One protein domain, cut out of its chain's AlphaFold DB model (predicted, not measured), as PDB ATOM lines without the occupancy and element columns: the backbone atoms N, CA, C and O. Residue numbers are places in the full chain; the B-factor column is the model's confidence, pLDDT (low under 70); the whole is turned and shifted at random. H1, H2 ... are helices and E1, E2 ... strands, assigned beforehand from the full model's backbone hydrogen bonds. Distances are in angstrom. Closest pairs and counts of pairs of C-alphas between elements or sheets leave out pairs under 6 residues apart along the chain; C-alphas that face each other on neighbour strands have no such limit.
ATOM      1  N   GLU A   2     251.250 255.408 130.525       87.12
ATOM      2  CA  GLU A   2     252.451 255.927 129.821       87.12
ATOM      3  C   GLU A   2     253.466 256.654 130.726       87.12
ATOM      4  O   GLU A   2     254.678 256.515 130.560       87.12
ATOM      5  N   HIS A   3     252.992 257.402 131.730       86.56
ATOM      6  CA  HIS A   3     253.864 258.077 132.693       86.56
ATOM      7  C   HIS A   3     254.681 257.093 133.556       86.56
ATOM      8  O   HIS A   3     255.862 257.342 133.800       86.56
ATOM      9  N   LEU A   4     254.084 255.969 133.979       88.62
ATOM     10  CA  LEU A   4     254.774 254.910 134.728       88.62
ATOM     11  C   LEU A   4     255.764 254.182 133.829       88.62
ATOM     12  O   LEU A   4     256.898 253.966 134.230       88.62
ATOM     13  N   GLU A   5     255.362 253.858 132.601       92.19
ATOM     14  CA  GLU A   5     256.222 253.172 131.632       92.19
ATOM     15  C   GLU A   5     257.490 253.985 131.333       92.19
ATOM     16  O   GLU A   5     258.606 253.464 131.379       92.19
ATOM     17  N   LYS A   6     257.337 255.303 131.134       89.81
ATOM     18  CA  LYS A   6     258.463 256.230 130.966       89.81
ATOM     19  C   LYS A   6     259.366 256.281 132.200       89.81
ATOM     20  O   LYS A   6     260.583 256.354 132.058       89.81
ATOM     21  N   LYS A   7     258.781 256.274 133.401       90.00
ATOM     22  CA  LYS A   7     259.522 256.336 134.670       90.00
ATOM     23  C   LYS A   7     260.286 255.043 134.957       90.00
ATOM     24  O   LYS A   7     261.434 255.093 135.386       90.00
ATOM     25  N   PHE A   8     259.649 253.903 134.728       90.88
ATOM     26  CA  PHE A   8     260.171 252.574 135.039       90.88
ATOM     27  C   PHE A   8     261.053 251.996 133.929       90.88
ATOM     28  O   PHE A   8     261.741 251.001 134.161       90.88
ATOM     29  N   GLY A   9     261.050 252.617 132.744       91.12
ATOM     30  CA  GLY A   9     261.868 252.207 131.608       91.12
ATOM     31  C   GLY A   9     261.437 250.872 131.003       91.12
ATOM     32  O   GLY A   9     262.269 250.178 130.438       91.12
ATOM     33  N   VAL A  10     260.171 250.479 131.142       94.06
ATOM     34  CA  VAL A  10     259.611 249.217 130.629       94.06
ATOM     35  C   VAL A  10     258.116 249.408 130.355       94.06
ATOM     36  O   VAL A  10     257.476 250.216 131.030       94.06
ATOM     37  N   LEU A  11     257.563 248.712 129.359       95.94
ATOM     38  CA  LEU A  11     256.172 248.889 128.920       95.94
ATOM     39  C   LEU A  11     255.269 247.746 129.411       95.94
ATOM     40  O   LEU A  11     255.686 246.586 129.425       95.94
ATOM     41  N   TYR A  12     254.020 248.057 129.770       96.69
ATOM     42  CA  TYR A  12     252.997 247.039 130.023       96.69
ATOM     43  C   TYR A  12     252.589 246.357 128.711       96.69
ATOM     44  O   TYR A  12     252.564 247.031 127.674       96.69
ATOM     45  N   PRO A  13     252.166 245.077 128.755       97.25
ATOM     46  CA  PRO A  13     251.634 244.406 127.578       97.25
ATOM     47  C   PRO A  13     250.480 245.194 126.945       97.25
ATOM     48  O   PRO A  13     249.548 245.625 127.633       97.25
ATOM     49  N   GLU A  14     250.497 245.375 125.628       95.88
ATOM     50  CA  GLU A  14     249.499 246.174 124.912       95.88
ATOM     51  C   GLU A  14     248.093 245.602 125.083       95.88
ATOM     52  O   GLU A  14     247.127 246.339 125.293       95.88
ATOM     53  N   ARG A  15     247.970 244.273 125.066       96.56
ATOM     54  CA  ARG A  15     246.690 243.609 125.312       96.56
ATOM     55  C   ARG A  15     246.199 243.816 126.751       96.56
ATOM     56  O   ARG A  15     245.002 243.997 126.937       96.56
ATOM     57  N   PHE A  16     247.090 243.896 127.746       96.94
ATOM     58  CA  PHE A  16     246.713 244.243 129.123       96.94
ATOM     59  C   PHE A  16     246.199 245.687 129.227       96.94
ATOM     60  O   PHE A  16     245.180 245.943 129.869       96.94
ATOM     61  N   LYS A  17     246.850 246.633 128.539       95.00
ATOM     62  CA  LYS A  17     246.387 248.030 128.477       95.00
ATOM     63  C   LYS A  17     245.004 248.142 127.839       95.00
ATOM     64  O   LYS A  17     244.166 248.884 128.345       95.00
ATOM     65  N   LYS A  18     244.761 247.417 126.742       94.88
ATOM     66  CA  LYS A  18     243.444 247.352 126.084       94.88
ATOM     67  C   LYS A  18     242.391 246.751 127.007       94.88
ATOM     68  O   LYS A  18     241.368 247.387 127.223       94.88
ATOM     69  N   PHE A  19     242.706 245.613 127.623       94.94
ATOM     70  CA  PHE A  19     241.846 244.957 128.600       94.94
ATOM     71  C   PHE A  19     241.400 245.914 129.712       94.94
ATOM     72  O   PHE A  19     240.207 246.048 129.944       94.94
ATOM     73  N   LEU A  20     242.324 246.645 130.349       93.81
ATOM     74  CA  LEU A  20     241.952 247.593 131.406       93.81
ATOM     75  C   LEU A  20     241.110 248.770 130.894       93.81
ATOM     76  O   LEU A  20     240.172 249.182 131.574       93.81
ATOM     77  N   LYS A  21     241.407 249.297 129.699       91.44
ATOM     78  CA  LYS A  21     240.616 250.380 129.089       91.44
ATOM     79  C   LYS A  21     239.179 249.950 128.782       91.44
ATOM     80  O   LYS A  21     238.271 250.758 128.926       91.44
ATOM     81  N   GLU A  22     238.973 248.701 128.372       92.56
ATOM     82  CA  GLU A  22     237.650 248.156 128.039       92.56
ATOM     83  C   GLU A  22     236.731 247.997 129.262       92.56
ATOM     84  O   GLU A  22     235.511 248.012 129.109       92.56
ATOM     85  N   LEU A  23     237.288 247.881 130.475       91.00
ATOM     86  CA  LEU A  23     236.494 247.729 131.701       91.00
ATOM     87  C   LEU A  23     235.750 249.011 132.102       91.00
ATOM     88  O   LEU A  23     234.700 248.914 132.746       91.00
ATOM     89  N   ASP A  24     236.282 250.183 131.726       86.88
ATOM     90  CA  ASP A  24     235.729 251.519 132.003       86.88
ATOM     91  C   ASP A  24     235.191 251.652 133.443       86.88
ATOM     92  O   ASP A  24     233.980 251.628 133.698       86.88
ATOM     93  N   CYS A  25     236.112 251.651 134.413       88.94
ATOM     94  CA  CYS A  25     235.809 251.686 135.845       88.94
ATOM     95  C   CYS A  25     236.959 252.307 136.657       88.94
ATOM     96  O   CYS A  25     238.106 252.334 136.214       88.94
ATOM     97  N   SER A  26     236.651 252.779 137.869       89.75
ATOM     98  CA  SER A  26     237.638 253.359 138.797       89.75
ATOM     99  C   SER A  26     238.348 252.316 139.663       89.75
ATOM    100  O   SER A  26     239.378 252.603 140.266       89.75
ATOM    101  N   ARG A  27     237.789 251.103 139.763       93.25
ATOM    102  CA  ARG A  27     238.300 250.044 140.634       93.25
ATOM    103  C   ARG A  27     238.122 248.673 139.998       93.25
ATOM    104  O   ARG A  27     237.033 248.337 139.538       93.25
ATOM    105  N   VAL A  28     239.180 247.868 140.016       96.12
ATOM    106  CA  VAL A  28     239.159 246.490 139.512       96.12
ATOM    107  C   VAL A  28     239.710 245.558 140.581       96.12
ATOM    108  O   VAL A  28     240.866 245.697 140.985       96.12
ATOM    109  N   ILE A  29     238.894 244.593 141.001       96.50
ATOM    110  CA  ILE A  29     239.285 243.500 141.890       96.50
ATOM    111  C   ILE A  29     239.386 242.216 141.073       96.50
ATOM    112  O   ILE A  29     238.434 241.798 140.423       96.50
ATOM    113  N   ILE A  30     240.540 241.572 141.128       96.69
ATOM    114  CA  ILE A  30     240.826 240.277 140.530       96.69
ATOM    115  C   ILE A  30     240.788 239.237 141.644       96.69
ATOM    116  O   ILE A  30     241.637 239.218 142.534       96.69
ATOM    117  N   GLU A  31     239.803 238.354 141.602       94.25
ATOM    118  CA  GLU A  31     239.755 237.177 142.457       94.25
ATOM    119  C   GLU A  31     240.583 236.064 141.813       94.25
ATOM    120  O   GLU A  31     240.141 235.376 140.885       94.25
ATOM    121  N   MET A  32     241.815 235.924 142.307       90.75
ATOM    122  CA  MET A  32     242.739 234.870 141.913       90.75
ATOM    123  C   MET A  32     242.374 233.556 142.615       90.75
ATOM    124  O   MET A  32     241.392 233.445 143.352       90.75
ATOM    125  N   LEU A  33     243.143 232.508 142.330       84.12
ATOM    126  CA  LEU A  33     242.908 231.182 142.893       84.12
ATOM    127  C   LEU A  33     243.171 231.129 144.406       84.12
ATOM    128  O   LEU A  33     242.552 230.313 145.092       84.12
ATOM    129  N   ASP A  34     244.085 231.958 144.894       82.12
ATOM    130  CA  ASP A  34     244.530 232.070 146.279       82.12
ATOM    131  C   ASP A  34     243.785 233.179 147.039       82.12
ATOM    132  O   ASP A  34     243.115 232.900 148.032       82.12
ATOM    133  N   GLU A  35     243.853 234.422 146.557       87.25
ATOM    134  CA  GLU A  35     243.279 235.593 147.221       87.25
ATOM    135  C   GLU A  35     242.802 236.674 146.232       87.25
ATOM    136  O   GLU A  35     242.846 236.521 145.010       87.25
ATOM    137  N   LYS A  36     242.273 237.778 146.769       93.50
ATOM    138  CA  LYS A  36     241.795 238.913 145.972       93.50
ATOM    139  C   LYS A  36     242.884 239.966 145.828       93.50
ATOM    140  O   LYS A  36     243.446 240.419 146.826       93.50
ATOM    141  N   TYR A  37     243.086 240.421 144.601       95.81
ATOM    142  CA  TYR A  37     244.029 241.464 144.223       95.81
ATOM    143  C   TYR A  37     243.297 242.672 143.653       95.81
ATOM    144  O   TYR A  37     242.356 242.527 142.891       95.81
ATOM    145  N   GLU A  38     243.739 243.871 143.985       96.00
ATOM    146  CA  GLU A  38     243.248 245.122 143.419       96.00
ATOM    147  C   GLU A  38     244.256 245.635 142.390       96.00
ATOM    148  O   GLU A  38     245.453 245.726 142.686       96.00
ATOM    149  N   ILE A  39     243.786 245.948 141.176       95.75
ATOM    150  CA  ILE A  39     244.606 246.641 140.175       95.75
ATOM    151  C   ILE A  39     245.084 247.957 140.782       95.75
ATOM    152  O   ILE A  39     244.301 248.695 141.377       95.75
ATOM    153  N   LEU A  40     246.370 248.264 140.611       93.25
ATOM    154  CA  LEU A  40     246.944 249.488 141.155       93.25
ATOM    155  C   LEU A  40     246.172 250.710 140.624       93.25
ATOM    156  O   LEU A  40     246.109 250.885 139.404       93.25
ATOM    157  N   PRO A  41     245.636 251.595 141.489       90.00
ATOM    158  CA  PRO A  41     244.778 252.697 141.040       90.00
ATOM    159  C   PRO A  41     245.445 253.638 140.025       90.00
ATOM    160  O   PRO A  41     244.790 254.167 139.133       90.00
ATOM    161  N   SER A  42     246.776 253.780 140.086       88.88
ATOM    162  CA  SER A  42     247.587 254.529 139.107       88.88
ATOM    163  C   SER A  42     247.532 253.990 137.669       88.88
ATOM    164  O   SER A  42     248.058 254.618 136.748       88.88
ATOM    165  N   LEU A  43     246.980 252.791 137.469       90.94
ATOM    166  CA  LEU A  43     246.778 252.189 136.154       90.94
ATOM    167  C   LEU A  43     245.397 252.488 135.569       90.94
ATOM    168  O   LEU A  43     245.269 252.460 134.346       90.94
ATOM    169  N   LEU A  44     244.406 252.783 136.413       88.12
ATOM    170  CA  LEU A  44     243.018 253.030 136.011       88.12
ATOM    171  C   LEU A  44     242.736 254.522 135.812       88.12
ATOM    172  O   LEU A  44     242.029 254.897 134.882       88.12
ATOM    173  N   GLU A  45     243.336 255.376 136.640       76.81
ATOM    174  CA  GLU A  45     243.135 256.825 136.605       76.81
ATOM    175  C   GLU A  45     244.461 257.565 136.353       76.81
ATOM    176  O   GLU A  45     245.544 257.088 136.709       76.81
ATOM    177  N   GLU A  46     244.399 258.763 135.757       64.06
ATOM    178  CA  GLU A  46     245.539 259.690 135.670       64.06
ATOM    179  C   GLU A  46     245.829 260.322 137.043       64.06
ATOM    180  O   GLU A  46     245.714 261.527 137.247       64.06
ATOM    181  N   ILE A  47     246.191 259.495 138.022       61.47
ATOM    182  CA  ILE A  47     246.626 259.964 139.335       61.47
ATOM    183  C   ILE A  47     248.129 260.229 139.251       61.47
ATOM    184  O   ILE A  47     248.929 259.310 139.087       61.47
ATOM    185  N   THR A  48     248.513 261.496 139.371       54.25
ATOM    186  CA  THR A  48     249.902 261.964 139.254       54.25
ATOM    187  C   THR A  48     250.772 261.684 140.480       54.25
ATOM    188  O   THR A  48     251.986 261.838 140.384       54.25
ATOM    189  N   ASP A  49     250.186 261.252 141.604       50.84
ATOM    190  CA  ASP A  49     250.861 261.238 142.912       50.84
ATOM    191  C   ASP A  49     250.664 259.926 143.698       50.84
ATOM    192  O   ASP A  49     250.459 259.912 144.912       50.84
ATOM    193  N   ASN A  50     250.664 258.782 143.003       61.44
ATOM    194  CA  ASN A  50     250.409 257.498 143.652       61.44
ATOM    195  C   ASN A  50     251.710 256.773 144.044       61.44
ATOM    196  O   ASN A  50     252.267 255.984 143.278       61.44
ATOM    197  N   ASN A  51     252.160 257.006 145.280       76.44
ATOM    198  CA  ASN A  51     253.350 256.386 145.884       76.44
ATOM    199  C   ASN A  51     253.305 254.838 145.887       76.44
ATOM    200  O   ASN A  51     254.336 254.175 145.981       76.44
ATOM    201  N   ILE A  52     252.121 254.227 145.756       83.38
ATOM    202  CA  ILE A  52     251.958 252.768 145.827       83.38
ATOM    203  C   ILE A  52     252.659 252.060 144.662       83.38
ATOM    204  O   ILE A  52     253.381 251.094 144.896       83.38
ATOM    205  N   ALA A  53     252.482 252.532 143.424       85.56
ATOM    206  CA  ALA A  53     253.102 251.900 142.257       85.56
ATOM    207  C   ALA A  53     254.627 252.056 142.266       85.56
ATOM    208  O   ALA A  53     255.341 251.111 141.943       85.56
ATOM    209  N   ASP A  54     255.118 253.216 142.703       87.50
ATOM    210  CA  ASP A  54     256.548 253.470 142.877       87.50
ATOM    211  C   ASP A  54     257.158 252.576 143.956       87.50
ATOM    212  O   ASP A  54     258.189 251.947 143.732       87.50
ATOM    213  N   THR A  55     256.506 252.493 145.117       87.88
ATOM    214  CA  THR A  55     256.942 251.638 146.226       87.88
ATOM    215  C   THR A  55     256.962 250.173 145.797       87.88
ATOM    216  O   THR A  55     257.960 249.485 146.003       87.88
ATOM    217  N   ALA A  56     255.900 249.706 145.133       88.50
ATOM    218  CA  ALA A  56     255.822 248.349 144.605       88.50
ATOM    219  C   ALA A  56     256.940 248.072 143.591       88.50
ATOM    220  O   ALA A  56     257.632 247.059 143.695       88.50
ATOM    221  N   TYR A  57     257.158 248.985 142.639       90.62
ATOM    222  CA  TYR A  57     258.203 248.842 141.631       90.62
ATOM    223  C   TYR A  57     259.595 248.797 142.271       90.62
ATOM    224  O   TYR A  57     260.370 247.888 141.975       90.62
ATOM    225  N   ASN A  58     259.906 249.731 143.172       89.38
ATOM    226  CA  ASN A  58     261.209 249.795 143.833       89.38
ATOM    227  C   ASN A  58     261.487 248.532 144.656       89.38
ATOM    228  O   ASN A  58     262.568 247.964 144.535       89.38
ATOM    229  N   ASN A  59     260.505 248.043 145.417       86.69
ATOM    230  CA  ASN A  59     260.677 246.845 146.241       86.69
ATOM    231  C   ASN A  59     260.815 245.563 145.401       86.69
ATOM    232  O   ASN A  59     261.658 244.717 145.690       86.69
ATOM    233  N   LEU A  60     260.027 245.407 144.331       86.88
ATOM    234  CA  LEU A  60     260.122 244.232 143.448       86.88
ATOM    235  C   LEU A  60     261.443 244.181 142.664       86.88
ATOM    236  O   LEU A  60     261.918 243.098 142.294       86.88
ATOM    237  N   ASN A  61     262.020 245.350 142.384       86.12
ATOM    238  CA  ASN A  61     263.265 245.502 141.637       86.12
ATOM    239  C   ASN A  61     264.479 245.763 142.541       86.12
ATOM    240  O   ASN A  61     265.542 246.110 142.024       86.12
ATOM    241  N   ASP A  62     264.349 245.564 143.856       82.62
ATOM    242  CA  ASP A  62     265.480 245.620 144.773       82.62
ATOM    243  C   ASP A  62     266.435 244.444 144.516       82.62
ATOM    244  O   ASP A  62     266.165 243.281 144.832       82.62
ATOM    245  N   LEU A  63     267.580 244.768 143.915       70.19
ATOM    246  CA  LEU A  63     268.605 243.800 143.534       70.19
ATOM    247  C   LEU A  63     269.359 243.224 144.735       70.19
ATOM    248  O   LEU A  63     270.003 242.187 144.582       70.19
ATOM    249  N   TYR A  64     269.293 243.869 145.907       65.12
ATOM    250  CA  TYR A  64     269.865 243.311 147.132       65.12
ATOM    251  C   TYR A  64     269.112 242.046 147.550       65.12
ATOM    252  O   TYR A  64     269.711 241.046 147.946       65.12
ATOM    253  N   THR A  65     267.793 242.090 147.393       65.00
ATOM    254  CA  THR A  65     266.887 241.031 147.819       65.00
ATOM    255  C   THR A  65     266.734 239.931 146.755       65.00
ATOM    256  O   THR A  65     266.540 238.769 147.110       65.00
ATOM    257  N   TYR A  66     266.887 240.256 145.459       66.19
ATOM    258  CA  TYR A  66     266.636 239.329 144.336       66.19
ATOM    259  C   TYR A  66     267.743 239.336 143.260       66.19
ATOM    260  O   TYR A  66     267.523 239.808 142.134       66.19
ATOM    261  N   PRO A  67     268.946 238.825 143.570       63.56
ATOM    262  CA  PRO A  67     270.089 238.867 142.660       63.56
ATOM    263  C   PRO A  67     269.895 238.040 141.376       63.56
ATOM    264  O   PRO A  67     270.515 238.343 140.358       63.56
ATOM    265  N   GLU A  68     269.027 237.027 141.382       64.00
ATOM    266  CA  GLU A  68     268.745 236.171 140.224       64.00
ATOM    267  C   GLU A  68     267.974 236.874 139.092       64.00
ATOM    268  O   GLU A  68     267.960 236.389 137.962       64.00
ATOM    269  N   ASP A  69     267.351 238.020 139.374       68.62
ATOM    270  CA  ASP A  69     266.484 238.733 138.430       68.62
ATOM    271  C   ASP A  69     267.132 240.016 137.864       68.62
ATOM    272  O   ASP A  69     266.439 240.848 137.277       68.62
ATOM    273  N   GLN A  70     268.456 240.189 138.012       69.19
ATOM    274  CA  GLN A  70     269.193 241.406 137.620       69.19
ATOM    275  C   GLN A  70     268.974 241.859 136.167       69.19
ATOM    276  O   GLN A  70     269.091 243.047 135.869       69.19
ATOM    277  N   GLN A  71     268.667 240.928 135.264       74.81
ATOM    278  CA  GLN A  71     268.528 241.201 133.831       74.81
ATOM    279  C   GLN A  71     267.130 241.688 133.430       74.81
ATOM    280  O   GLN A  71     266.916 242.062 132.282       74.81
ATOM    281  N   THR A  72     266.171 241.705 134.357       86.44
ATOM    282  CA  THR A  72     264.765 241.977 134.036       86.44
ATOM    283  C   THR A  72     264.124 242.948 135.013       86.44
ATOM    284  O   THR A  72     264.396 242.918 136.213       86.44
ATOM    285  N   LYS A  73     263.222 243.781 134.502       89.31
ATOM    286  CA  LYS A  73     262.367 244.662 135.286       89.31
ATOM    287  C   LYS A  73     261.034 243.990 135.575       89.31
ATOM    288  O   LYS A  73     260.434 243.376 134.695       89.31
ATOM    289  N   LYS A  74     260.580 244.129 136.817       91.81
ATOM    290  CA  LYS A  74     259.276 243.672 137.296       91.81
ATOM    291  C   LYS A  74     258.332 244.856 137.330       91.81
ATOM    292  O   LYS A  74     258.619 245.854 137.990       91.81
ATOM    293  N   LEU A  75     257.231 244.745 136.611       94.56
ATOM    294  CA  LEU A  75     256.265 245.808 136.427       94.56
ATOM    295  C   LEU A  75     254.964 245.423 137.153       94.56
ATOM    296  O   LEU A  75     254.203 244.605 136.628       94.56
ATOM    297  N   PRO A  76     254.742 245.913 138.389       94.81
ATOM    298  CA  PRO A  76     253.583 245.530 139.187       94.81
ATOM    299  C   PRO A  76     252.299 246.088 138.592       94.81
ATOM    300  O   PRO A  76     252.265 247.236 138.164       94.81
ATOM    301  N   PHE A  77     251.225 245.305 138.631       95.94
ATOM    302  CA  PHE A  77     249.920 245.750 138.150       95.94
ATOM    303  C   PHE A  77     248.775 245.542 139.138       95.94
ATOM    304  O   PHE A  77     247.754 246.215 139.015       95.94
ATOM    305  N   ALA A  78     248.937 244.669 140.132       96.00
ATOM    306  CA  ALA A  78     247.951 244.487 141.189       96.00
ATOM    307  C   ALA A  78     248.618 244.183 142.531       96.00
ATOM    308  O   ALA A  78     249.756 243.709 142.573       96.00
ATOM    309  N   ARG A  79     247.892 244.425 143.619       94.44
ATOM    310  CA  ARG A  79     248.314 244.153 144.998       94.44
ATOM    311  C   ARG A  79     247.206 243.412 145.733       94.44
ATOM    312  O   ARG A  79     246.039 243.691 145.482       94.44
ATOM    313  N   ASN A  80     247.537 242.481 146.614       92.88
ATOM    314  CA  ASN A  80     246.513 241.785 147.382       92.88
ATOM    315  C   ASN A  80     245.748 242.734 148.324       92.88
ATOM    316  O   ASN A  80     246.244 243.778 148.749       92.88
ATOM    317  N   THR A  81     244.506 242.361 148.619       89.56
ATOM    318  CA  THR A  81     243.548 243.162 149.408       89.56
ATOM    319  C   THR A  81     243.390 242.668 150.847       89.56
ATOM    320  O   THR A  81     242.606 243.219 151.617       89.56
ATOM    321  N   THR A  82     244.121 241.614 151.204       83.31
ATOM    322  CA  THR A  82     244.046 240.914 152.487       83.31
ATOM    323  C   THR A  82     245.385 240.965 153.227       83.31
ATOM    324  O   THR A  82     246.440 241.067 152.609       83.31
ATOM    325  N   GLY A  83     245.352 240.877 154.561       81.31
ATOM    326  CA  GLY A  83     246.561 240.862 155.396       81.31
ATOM    327  C   GLY A  83     247.345 242.181 155.380       81.31
ATOM    328  O   GLY A  83     246.762 243.264 155.322       81.31
ATOM    329  N   ASP A  84     248.673 242.082 155.436       77.50
ATOM    330  CA  ASP A  84     249.633 243.198 155.328       77.50
ATOM    331  C   ASP A  84     249.653 243.876 153.945       77.50
ATOM    332  O   ASP A  84     250.121 245.008 153.791       77.50
ATOM    333  N   CYS A  85     249.058 243.205 152.959       83.44
ATOM    334  CA  CYS A  85     248.957 243.616 151.578       83.44
ATOM    335  C   CYS A  85     250.324 243.801 150.864       83.44
ATOM    336  O   CYS A  85     250.488 244.730 150.063       83.44
ATOM    337  N   TYR A  86     251.310 242.946 151.155       86.00
ATOM    338  CA  TYR A  86     252.647 242.972 150.544       86.00
ATOM    339  C   TYR A  86     252.837 242.014 149.359       86.00
ATOM    340  O   TYR A  86     253.953 241.872 148.848       86.00
ATOM    341  N   LYS A  87     251.760 241.410 148.846       88.81
ATOM    342  CA  LYS A  87     251.811 240.548 147.659       88.81
ATOM    343  C   LYS A  87     251.411 241.310 146.409       88.81
ATOM    344  O   LYS A  87     250.357 241.942 146.353       88.81
ATOM    345  N   PHE A  88     252.221 241.183 145.366       92.75
ATOM    346  CA  PHE A  88     252.020 241.876 144.099       92.75
ATOM    347  C   PHE A  88     251.947 240.904 142.931       92.75
ATOM    348  O   PHE A  88     252.772 239.994 142.822       92.75
ATOM    349  N   LEU A  89     251.001 241.159 142.025       95.38
ATOM    350  CA  LEU A  89     251.025 240.604 140.679       95.38
ATOM    351  C   LEU A  89     251.828 241.530 139.770       95.38
ATOM    352  O   LEU A  89     251.663 242.753 139.818       95.38
ATOM    353  N   TYR A  90     252.695 240.954 138.946       95.75
ATOM    354  CA  TYR A  90     253.580 241.717 138.076       95.75
ATOM    355  C   TYR A  90     253.853 241.015 136.742       95.75
ATOM    356  O   TYR A  90     253.774 239.788 136.632       95.75
ATOM    357  N   PHE A  91     254.216 241.820 135.743       95.94
ATOM    358  CA  PHE A  91     254.807 241.373 134.481       95.94
ATOM    359  C   PHE A  91     256.328 241.528 134.514       95.94
ATOM    360  O   PHE A  91     256.866 242.294 135.314       95.94
ATOM    361  N   GLN A  92     257.035 240.826 133.634       92.94
ATOM    362  CA  GLN A  92     258.495 240.876 133.555       92.94
ATOM    363  C   GLN A  92     258.942 241.221 132.133       92.94
ATOM    364  O   GLN A  92     258.413 240.672 131.165       92.94
ATOM    365  N   GLY A  93     259.911 242.128 132.004       91.88
ATOM    366  CA  GLY A  93     260.457 242.564 130.716       91.88
ATOM    367  C   GLY A  93     261.891 243.068 130.825       91.88
ATOM    368  O   GLY A  93     262.417 243.244 131.925       91.88
ATOM    369  N   GLU A  94     262.531 243.294 129.685       91.06
ATOM    370  CA  GLU A  94     263.838 243.949 129.629       91.06
ATOM    371  C   GLU A  94     263.667 245.475 129.635       91.06
ATOM    372  O   GLU A  94     262.581 246.016 129.424       91.06
ATOM    373  N   ASN A  95     264.748 246.202 129.906       88.31
ATOM    374  CA  ASN A  95     264.696 247.659 129.884       88.31
ATOM    375  C   ASN A  95     264.466 248.172 128.450       88.31
ATOM    376  O   ASN A  95     265.182 247.800 127.525       88.31
ATOM    377  N   GLY A  96     263.501 249.071 128.283       88.56
ATOM    378  CA  GLY A  96     263.103 249.667 127.011       88.56
ATOM    379  C   GLY A  96     262.175 248.797 126.164       88.56
ATOM    380  O   GLY A  96     261.840 249.207 125.055       88.56
ATOM    381  N   THR A  97     261.758 247.626 126.654       93.38
ATOM    382  CA  THR A  97     260.896 246.697 125.913       93.38
ATOM    383  C   THR A  97     259.529 246.528 126.571       93.38
ATOM    384  O   THR A  97     259.287 246.960 127.701       93.38
ATOM    385  N   GLU A  98     258.602 245.938 125.823       95.94
ATOM    386  CA  GLU A  98     257.319 245.484 126.349       95.94
ATOM    387  C   GLU A  98     257.517 244.221 127.189       95.94
ATOM    388  O   GLU A  98     258.226 243.298 126.780       95.94
ATOM    389  N   CYS A  99     256.921 244.187 128.384       96.00
ATOM    390  CA  CYS A  99     256.922 242.985 129.204       96.00
ATOM    391  C   CYS A  99     256.229 241.820 128.489       96.00
ATOM    392  O   CYS A  99     255.266 242.003 127.748       96.00
ATOM    393  N   GLY A 100     256.666 240.599 128.795       94.75
ATOM    394  CA  GLY A 100     255.929 239.404 128.395       94.75
ATOM    395  C   GLY A 100     254.566 239.313 129.091       94.75
ATOM    396  O   GLY A 100     254.358 239.869 130.168       94.75
ATOM    397  N   GLU A 101     253.655 238.541 128.502       94.94
ATOM    398  CA  GLU A 101     252.278 238.372 128.998       94.94
ATOM    399  C   GLU A 101     252.146 237.380 130.163       94.94
ATOM    400  O   GLU A 101     251.054 237.163 130.685       94.94
ATOM    401  N   SER A 102     253.255 236.776 130.594       95.12
ATOM    402  CA  SER A 102     253.264 235.902 131.763       95.12
ATOM    403  C   SER A 102     253.028 236.696 133.043       95.12
ATOM    404  O   SER A 102     253.692 237.701 133.298       95.12
ATOM    405  N   ILE A 103     252.120 236.193 133.874       95.50
ATOM    406  CA  ILE A 103     251.767 236.789 135.161       95.50
ATOM    407  C   ILE A 103     252.551 236.080 136.250       95.50
ATOM    408  O   ILE A 103     252.559 234.848 136.327       95.50
ATOM    409  N   TYR A 104     253.166 236.867 137.120       92.75
ATOM    410  CA  TYR A 104     253.885 236.381 138.286       92.75
ATOM    411  C   TYR A 104     253.306 236.989 139.556       92.75
ATOM    412  O   TYR A 104     252.754 238.086 139.525       92.75
ATOM    413  N   VAL A 105     253.481 236.284 140.670       90.00
ATOM    414  CA  VAL A 105     253.183 236.776 142.014       90.00
ATOM    415  C   VAL A 105     254.449 236.765 142.864       90.00
ATOM    416  O   VAL A 105     255.305 235.880 142.732       90.00
ATOM    417  N   ARG A 106     254.583 237.768 143.731       86.88
ATOM    418  CA  ARG A 106     255.639 237.842 144.743       86.88
ATOM    419  C   ARG A 106     255.112 238.477 146.018       86.88
ATOM    420  O   ARG A 106     254.455 239.510 145.955       86.88
ATOM    421  N   ASP A 107     255.448 237.857 147.139       84.44
ATOM    422  CA  ASP A 107     255.271 238.398 148.481       84.44
ATOM    423  C   ASP A 107     256.569 239.087 148.903       84.44
ATOM    424  O   ASP A 107     257.647 238.494 148.784       84.44
ATOM    425  N   LEU A 108     256.487 240.344 149.329       79.94
ATOM    426  CA  LEU A 108     257.661 241.087 149.776       79.94
ATOM    427  C   LEU A 108     258.102 240.702 151.194       79.94
ATOM    428  O   LEU A 108     259.283 240.875 151.494       79.94
ATOM    429  N   ASP A 109     257.213 240.140 152.019       75.00
ATOM    430  CA  ASP A 109     257.541 239.700 153.384       75.00
ATOM    431  C   ASP A 109     258.211 238.321 153.403       75.00
ATOM    432  O   ASP A 109     258.913 237.954 154.350       75.00
ATOM    433  N   ALA A 110     258.082 237.581 152.303       70.75
ATOM    434  CA  ALA A 110     258.762 236.316 152.074       70.75
ATOM    435  C   ALA A 110     259.699 236.403 150.855       70.75
ATOM    436  O   ALA A 110     259.535 235.643 149.896       70.75
ATOM    437  N   PRO A 111     260.744 237.255 150.870       64.75
ATOM    438  CA  PRO A 111     261.612 237.451 149.705       64.75
ATOM    439  C   PRO A 111     262.293 236.154 149.242       64.75
ATOM    440  O   PRO A 111     262.540 235.923 148.059       64.75
ATOM    441  N   TRP A 112     262.531 235.231 150.171       62.59
ATOM    442  CA  TRP A 112     263.127 233.928 149.886       62.59
ATOM    443  C   TRP A 112     262.190 232.934 149.190       62.59
ATOM    444  O   TRP A 112     262.657 231.906 148.694       62.59
ATOM    445  N   ALA A 113     260.889 233.229 149.112       62.34
ATOM    446  CA  ALA A 113     259.936 232.442 148.339       62.34
ATOM    447  C   ALA A 113     260.157 232.578 146.821       62.34
ATOM    448  O   ALA A 113     259.678 231.748 146.049       62.34
ATOM    449  N   GLY A 114     260.938 233.571 146.384       66.06
ATOM    450  CA  GLY A 114     261.303 233.757 144.986       66.06
ATOM    451  C   GLY A 114     260.125 234.181 144.104       66.06
ATOM    452  O   GLY A 114     259.082 234.636 144.572       66.06
ATOM    453  N   ARG A 115     260.308 234.080 142.782       75.94
ATOM    454  CA  ARG A 115     259.235 234.324 141.803       75.94
ATOM    455  C   ARG A 115     258.332 233.102 141.669       75.94
ATOM    456  O   ARG A 115     258.827 231.988 141.510       75.94
ATOM    457  N   ILE A 116     257.023 233.325 141.637       83.00
ATOM    458  CA  ILE A 116     256.046 232.284 141.320       83.00
ATOM    459  C   ILE A 116     255.331 232.702 140.049       83.00
ATOM    460  O   ILE A 116     254.704 233.758 139.993       83.00
ATOM    461  N   LYS A 117     255.439 231.875 139.013       88.56
ATOM    462  CA  LYS A 117     254.650 232.056 137.798       88.56
ATOM    463  C   LYS A 117     253.215 231.638 138.092       88.56
ATOM    464  O   LYS A 117     253.011 230.561 138.633       88.56
ATOM    465  N   VAL A 118     252.241 232.466 137.743       91.62
ATOM    466  CA  VAL A 118     250.812 232.152 137.877       91.62
ATOM    467  C   VAL A 118     250.261 231.626 136.557       91.62
ATOM    468  O   VAL A 118     249.587 230.603 136.523       91.62
ATOM    469  N   SER A 119     250.589 232.309 135.460       93.94
ATOM    470  CA  SER A 119     250.154 231.947 134.114       93.94
ATOM    471  C   SER A 119     251.162 232.418 133.072       93.94
ATOM    472  O   SER A 119     251.974 233.314 133.318       93.94
ATOM    473  N   ASN A 120     251.105 231.814 131.890       92.94
ATOM    474  CA  ASN A 120     251.873 232.220 130.723       92.94
ATOM    475  C   ASN A 120     251.264 233.401 129.956       92.94
ATOM    476  O   ASN A 120     251.974 233.986 129.139       92.94
ATOM    477  N   SER A 121     249.994 233.737 130.204       94.81
ATOM    478  CA  SER A 121     249.214 234.664 129.379       94.81
ATOM    479  C   SER A 121     248.292 235.551 130.217       94.81
ATOM    480  O   SER A 121     247.723 235.127 131.225       94.81
ATOM    481  N   ILE A 122     248.071 236.776 129.739       94.81
ATOM    482  CA  ILE A 122     247.105 237.722 130.310       94.81
ATOM    483  C   ILE A 122     245.655 237.238 130.213       94.81
ATOM    484  O   ILE A 122     244.806 237.718 130.957       94.81
ATOM    485  N   GLU A 123     245.361 236.269 129.342       95.31
ATOM    486  CA  GLU A 123     244.028 235.664 129.216       95.31
ATOM    487  C   GLU A 123     243.586 234.965 130.506       95.31
ATOM    488  O   GLU A 123     242.391 234.783 130.758       95.31
ATOM    489  N   PHE A 124     244.533 234.660 131.398       94.00
ATOM    490  CA  PHE A 124     244.218 234.255 132.761       94.00
ATOM    491  C   PHE A 124     243.323 235.274 133.483       94.00
ATOM    492  O   PHE A 124     242.416 234.887 134.222       94.00
ATOM    493  N   LEU A 125     243.508 236.568 133.210       94.94
ATOM    494  CA  LEU A 125     242.705 237.657 133.765       94.94
ATOM    495  C   LEU A 125     241.337 237.803 133.089       94.94
ATOM    496  O   LEU A 125     240.512 238.571 133.567       94.94
ATOM    497  N   TYR A 126     241.039 237.073 132.012       93.38
ATOM    498  CA  TYR A 126     239.737 237.143 131.334       93.38
ATOM    499  C   TYR A 126     238.730 236.224 132.032       93.38
ATOM    500  O   TYR A 126     238.273 235.219 131.493       93.38
ATOM    501  N   GLY A 127     238.508 236.489 133.319       90.69
ATOM    502  CA  GLY A 127     237.584 235.753 134.177       90.69
ATOM    503  C   GLY A 127     236.129 236.185 134.004       90.69
ATOM    504  O   GLY A 127     235.820 237.123 133.265       90.69
ATOM    505  N   LYS A 128     235.222 235.522 134.732       93.44
ATOM    506  CA  LYS A 128     233.822 235.955 134.805       93.44
ATOM    507  C   LYS A 128     233.752 237.318 135.490       93.44
ATOM    508  O   LYS A 128     234.264 237.475 136.595       93.44
ATOM    509  N   GLN A 129     233.096 238.279 134.850       94.44
ATOM    510  CA  GLN A 129     233.001 239.648 135.349       94.44
ATOM    511  C   GLN A 129     231.663 239.891 136.056       94.44
ATOM    512  O   GLN A 129     230.614 239.436 135.597       94.44
ATOM    513  N   SER A 130     231.710 240.635 137.156       94.56
ATOM    514  CA  SER A 130     230.560 241.265 137.805       94.56
ATOM    515  C   SER A 130     230.862 242.753 137.924       94.56
ATOM    516  O   SER A 130     231.911 243.114 138.456       94.56
ATOM    517  N   LYS A 131     229.979 243.607 137.402       91.38
ATOM    518  CA  LYS A 131     230.183 245.059 137.364       91.38
ATOM    519  C   LYS A 131     229.091 245.767 138.153       91.38
ATOM    520  O   LYS A 131     227.914 245.589 137.847       91.38
ATOM    521  N   ASP A 132     229.530 246.612 139.077       88.62
ATOM    522  CA  ASP A 132     228.734 247.662 139.708       88.62
ATOM    523  C   ASP A 132     229.204 249.033 139.165       88.62
ATOM    524  O   ASP A 132     230.198 249.112 138.441       88.62
ATOM    525  N   ASP A 133     228.518 250.134 139.497       81.94
ATOM    526  CA  ASP A 133     228.710 251.461 138.867       81.94
ATOM    527  C   ASP A 133     230.168 251.966 138.794       81.94
ATOM    528  O   ASP A 133     230.502 252.772 137.926       81.94
ATOM    529  N   LYS A 134     231.045 251.530 139.708       86.56
ATOM    530  CA  LYS A 134     232.444 251.991 139.820       86.56
ATOM    531  C   LYS A 134     233.477 250.879 139.983       86.56
ATOM    532  O   LYS A 134     234.677 251.163 139.965       86.56
ATOM    533  N   GLU A 135     233.022 249.645 140.157       94.00
ATOM    534  CA  GLU A 135     233.859 248.507 140.517       94.00
ATOM    535  C   GLU A 135     233.576 247.332 139.583       94.00
ATOM    536  O   GLU A 135     232.422 246.987 139.328       94.00
ATOM    537  N   VAL A 136     234.642 246.705 139.093       96.31
ATOM    538  CA  VAL A 136     234.570 245.426 138.389       96.31
ATOM    539  C   VAL A 136     235.263 244.360 139.226       96.31
ATOM    540  O   VAL A 136     236.452 244.469 139.525       96.31
ATOM    541  N   LEU A 137     234.529 243.302 139.562       96.44
ATOM    542  CA  LEU A 137     235.074 242.067 140.108       96.44
ATOM    543  C   LEU A 137     235.281 241.062 138.974       96.44
ATOM    544  O   LEU A 137     234.345 240.733 138.244       96.44
ATOM    545  N   ILE A 138     236.495 240.539 138.857       96.38
ATOM    546  CA  ILE A 138     236.890 239.556 137.852       96.38
ATOM    547  C   ILE A 138     237.261 238.263 138.561       96.38
ATOM    548  O   ILE A 138     238.260 238.204 139.271       96.38
ATOM    549  N   SER A 139     236.466 237.218 138.361       94.62
ATOM    550  CA  SER A 139     236.707 235.913 138.965       94.62
ATOM    551  C   SER A 139     237.501 235.014 138.023       94.62
ATOM    552  O   SER A 139     236.987 234.530 137.011       94.62
ATOM    553  N   CYS A 140     238.779 234.794 138.342       92.00
ATOM    554  CA  CYS A 140     239.683 233.948 137.558       92.00
ATOM    555  C   CYS A 140     239.538 232.453 137.888       92.00
ATOM    556  O   CYS A 140     240.086 231.615 137.176       92.00
ATOM    557  N   ASN A 141     238.785 232.103 138.936       85.69
ATOM    558  CA  ASN A 141     238.559 230.722 139.374       85.69
ATOM    559  C   ASN A 141     237.489 229.968 138.556       85.69
ATOM    560  O   ASN A 141     237.334 228.760 138.723       85.69
ATOM    561  N   SER A 142     236.768 230.662 137.670       83.62
ATOM    562  CA  SER A 142     235.632 230.106 136.929       83.62
ATOM    563  C   SER A 142     236.001 229.450 135.597       83.62
ATOM    564  O   SER A 142     235.101 229.056 134.858       83.62
ATOM    565  N   LYS A 143     237.289 229.405 135.245       86.56
ATOM    566  CA  LYS A 143     237.756 228.803 133.990       86.56
ATOM    567  C   LYS A 143     237.594 227.290 134.026       86.56
ATOM    568  O   LYS A 143     237.691 226.680 135.083       86.56
TER     569      LYS A 143
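What this domain is: This is residues 2 to 143 of the 299 residues of an uncharacterized protein of Sediminitomix flava (UniProt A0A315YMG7). What would one see first? One sheet of eight strands, strongly twisted and curled like part of an open barrel, has H4 packed over E3 and E4, while H2 and H5 lie by each other at the open side of the curl. The short H3 and the first helix, H1, only graze the sheet. How is it made up? The 142 printed residues, with five named helices and eight named strands, run H1 H2 E1 E2 H3 H4 E3 E4 E5 E6 H5 E7 E8, of mixed class, and the mixed sheet has the order E6 E5 E4 E3 E2 E1 E8 E7. How large is it? It is compact, with a radius of gyration of the C-alphas of 14.3 A and spans of 42 by 30 by 27 A.

Where its parts are: Where does the printed part begin? H1 holds residues 2 to 8, starting with C-alpha 2 at (252.451, 255.927, 129.821), and H2 holds residues 14 to 23 over 14.8 A. Then come strands E1, residues 27 to 31, and E2, residues 36 to 39. What follows them? H3 is residues 41 to 44 and H4 is residues 51 to 60, 14.1 A long. E3, residues 73 to 80, starts with C-alpha 73 at (262.367, 244.662, 135.286), is 20.1 A long and bends by 64 degrees at residue 77; E4, residues 87 to 93, is 19.1 A long. And the rest? E5 is residues 103 to 107, E6 residues 116 to 119, H5 residues 122 to 125 and E7 residues 128 to 131. E8, residues 135 to 139, is 13.0 A long and ends with C-alpha 139 at (236.707, 235.913, 138.965).

How they stand to each other: How do the strands pair? E1 and E2 form a hairpin, with N 30 and O 37 at 2.7 A, and E2 is antiparallel to E3, with N 38 and O 79 at 2.8 A. E3 E4 E5 E6 are a meander, each strand the antiparallel neighbour of the one before, with N 75 and O 91 at 2.8 A, N 90 and O 104 at 2.9 A, and N 118 and O 103 at 2.8 A. E7 and E8 are a hairpin, with N 137 and O 130 at 2.8 A, while E8 is parallel to E1, with N 31 and O 138 at 2.8 A. Where does H4 sit? It makes two layers with the sheet, a helix on one face of it, at a height over the sheet of 8.7 A; the closest C-alphas of H4 and E3 are those of Tyr 57 and Pro 76, 6.2 A apart. It lies over E3 and only just over E4, with 3 of its 10 C-alphas there, and runs slantwise to the strands, at 54 degrees to E3 on the local plane. What of the other helices? H2 and H5 are close but not clearly touching, with the closest C-alphas, of Phe 16 and Ile 122, 6.6 A apart; H5 is on the sheet at a height of 6.1 A, over none of the strands. H1 and H2 are apart. Are the helix backbones whole? In H1, H2 and H4 every O i to N i+4 pair is within hydrogen-bond range; H3 and H5 are too short for such a pair.

The domain as a whole: How far does it reach? The two C-alphas farthest apart are those of Pro 67 and Asp 133, at 43.4 A. Is it continuous? The printed part has no cut, and the link from H4 to E3, residues 61 to 72, is long. Where is confidence low? The mean pLDDT of the printed part is 87.1, and residues 46 to 50, 64 to 70 and 111 to 114 are under 70.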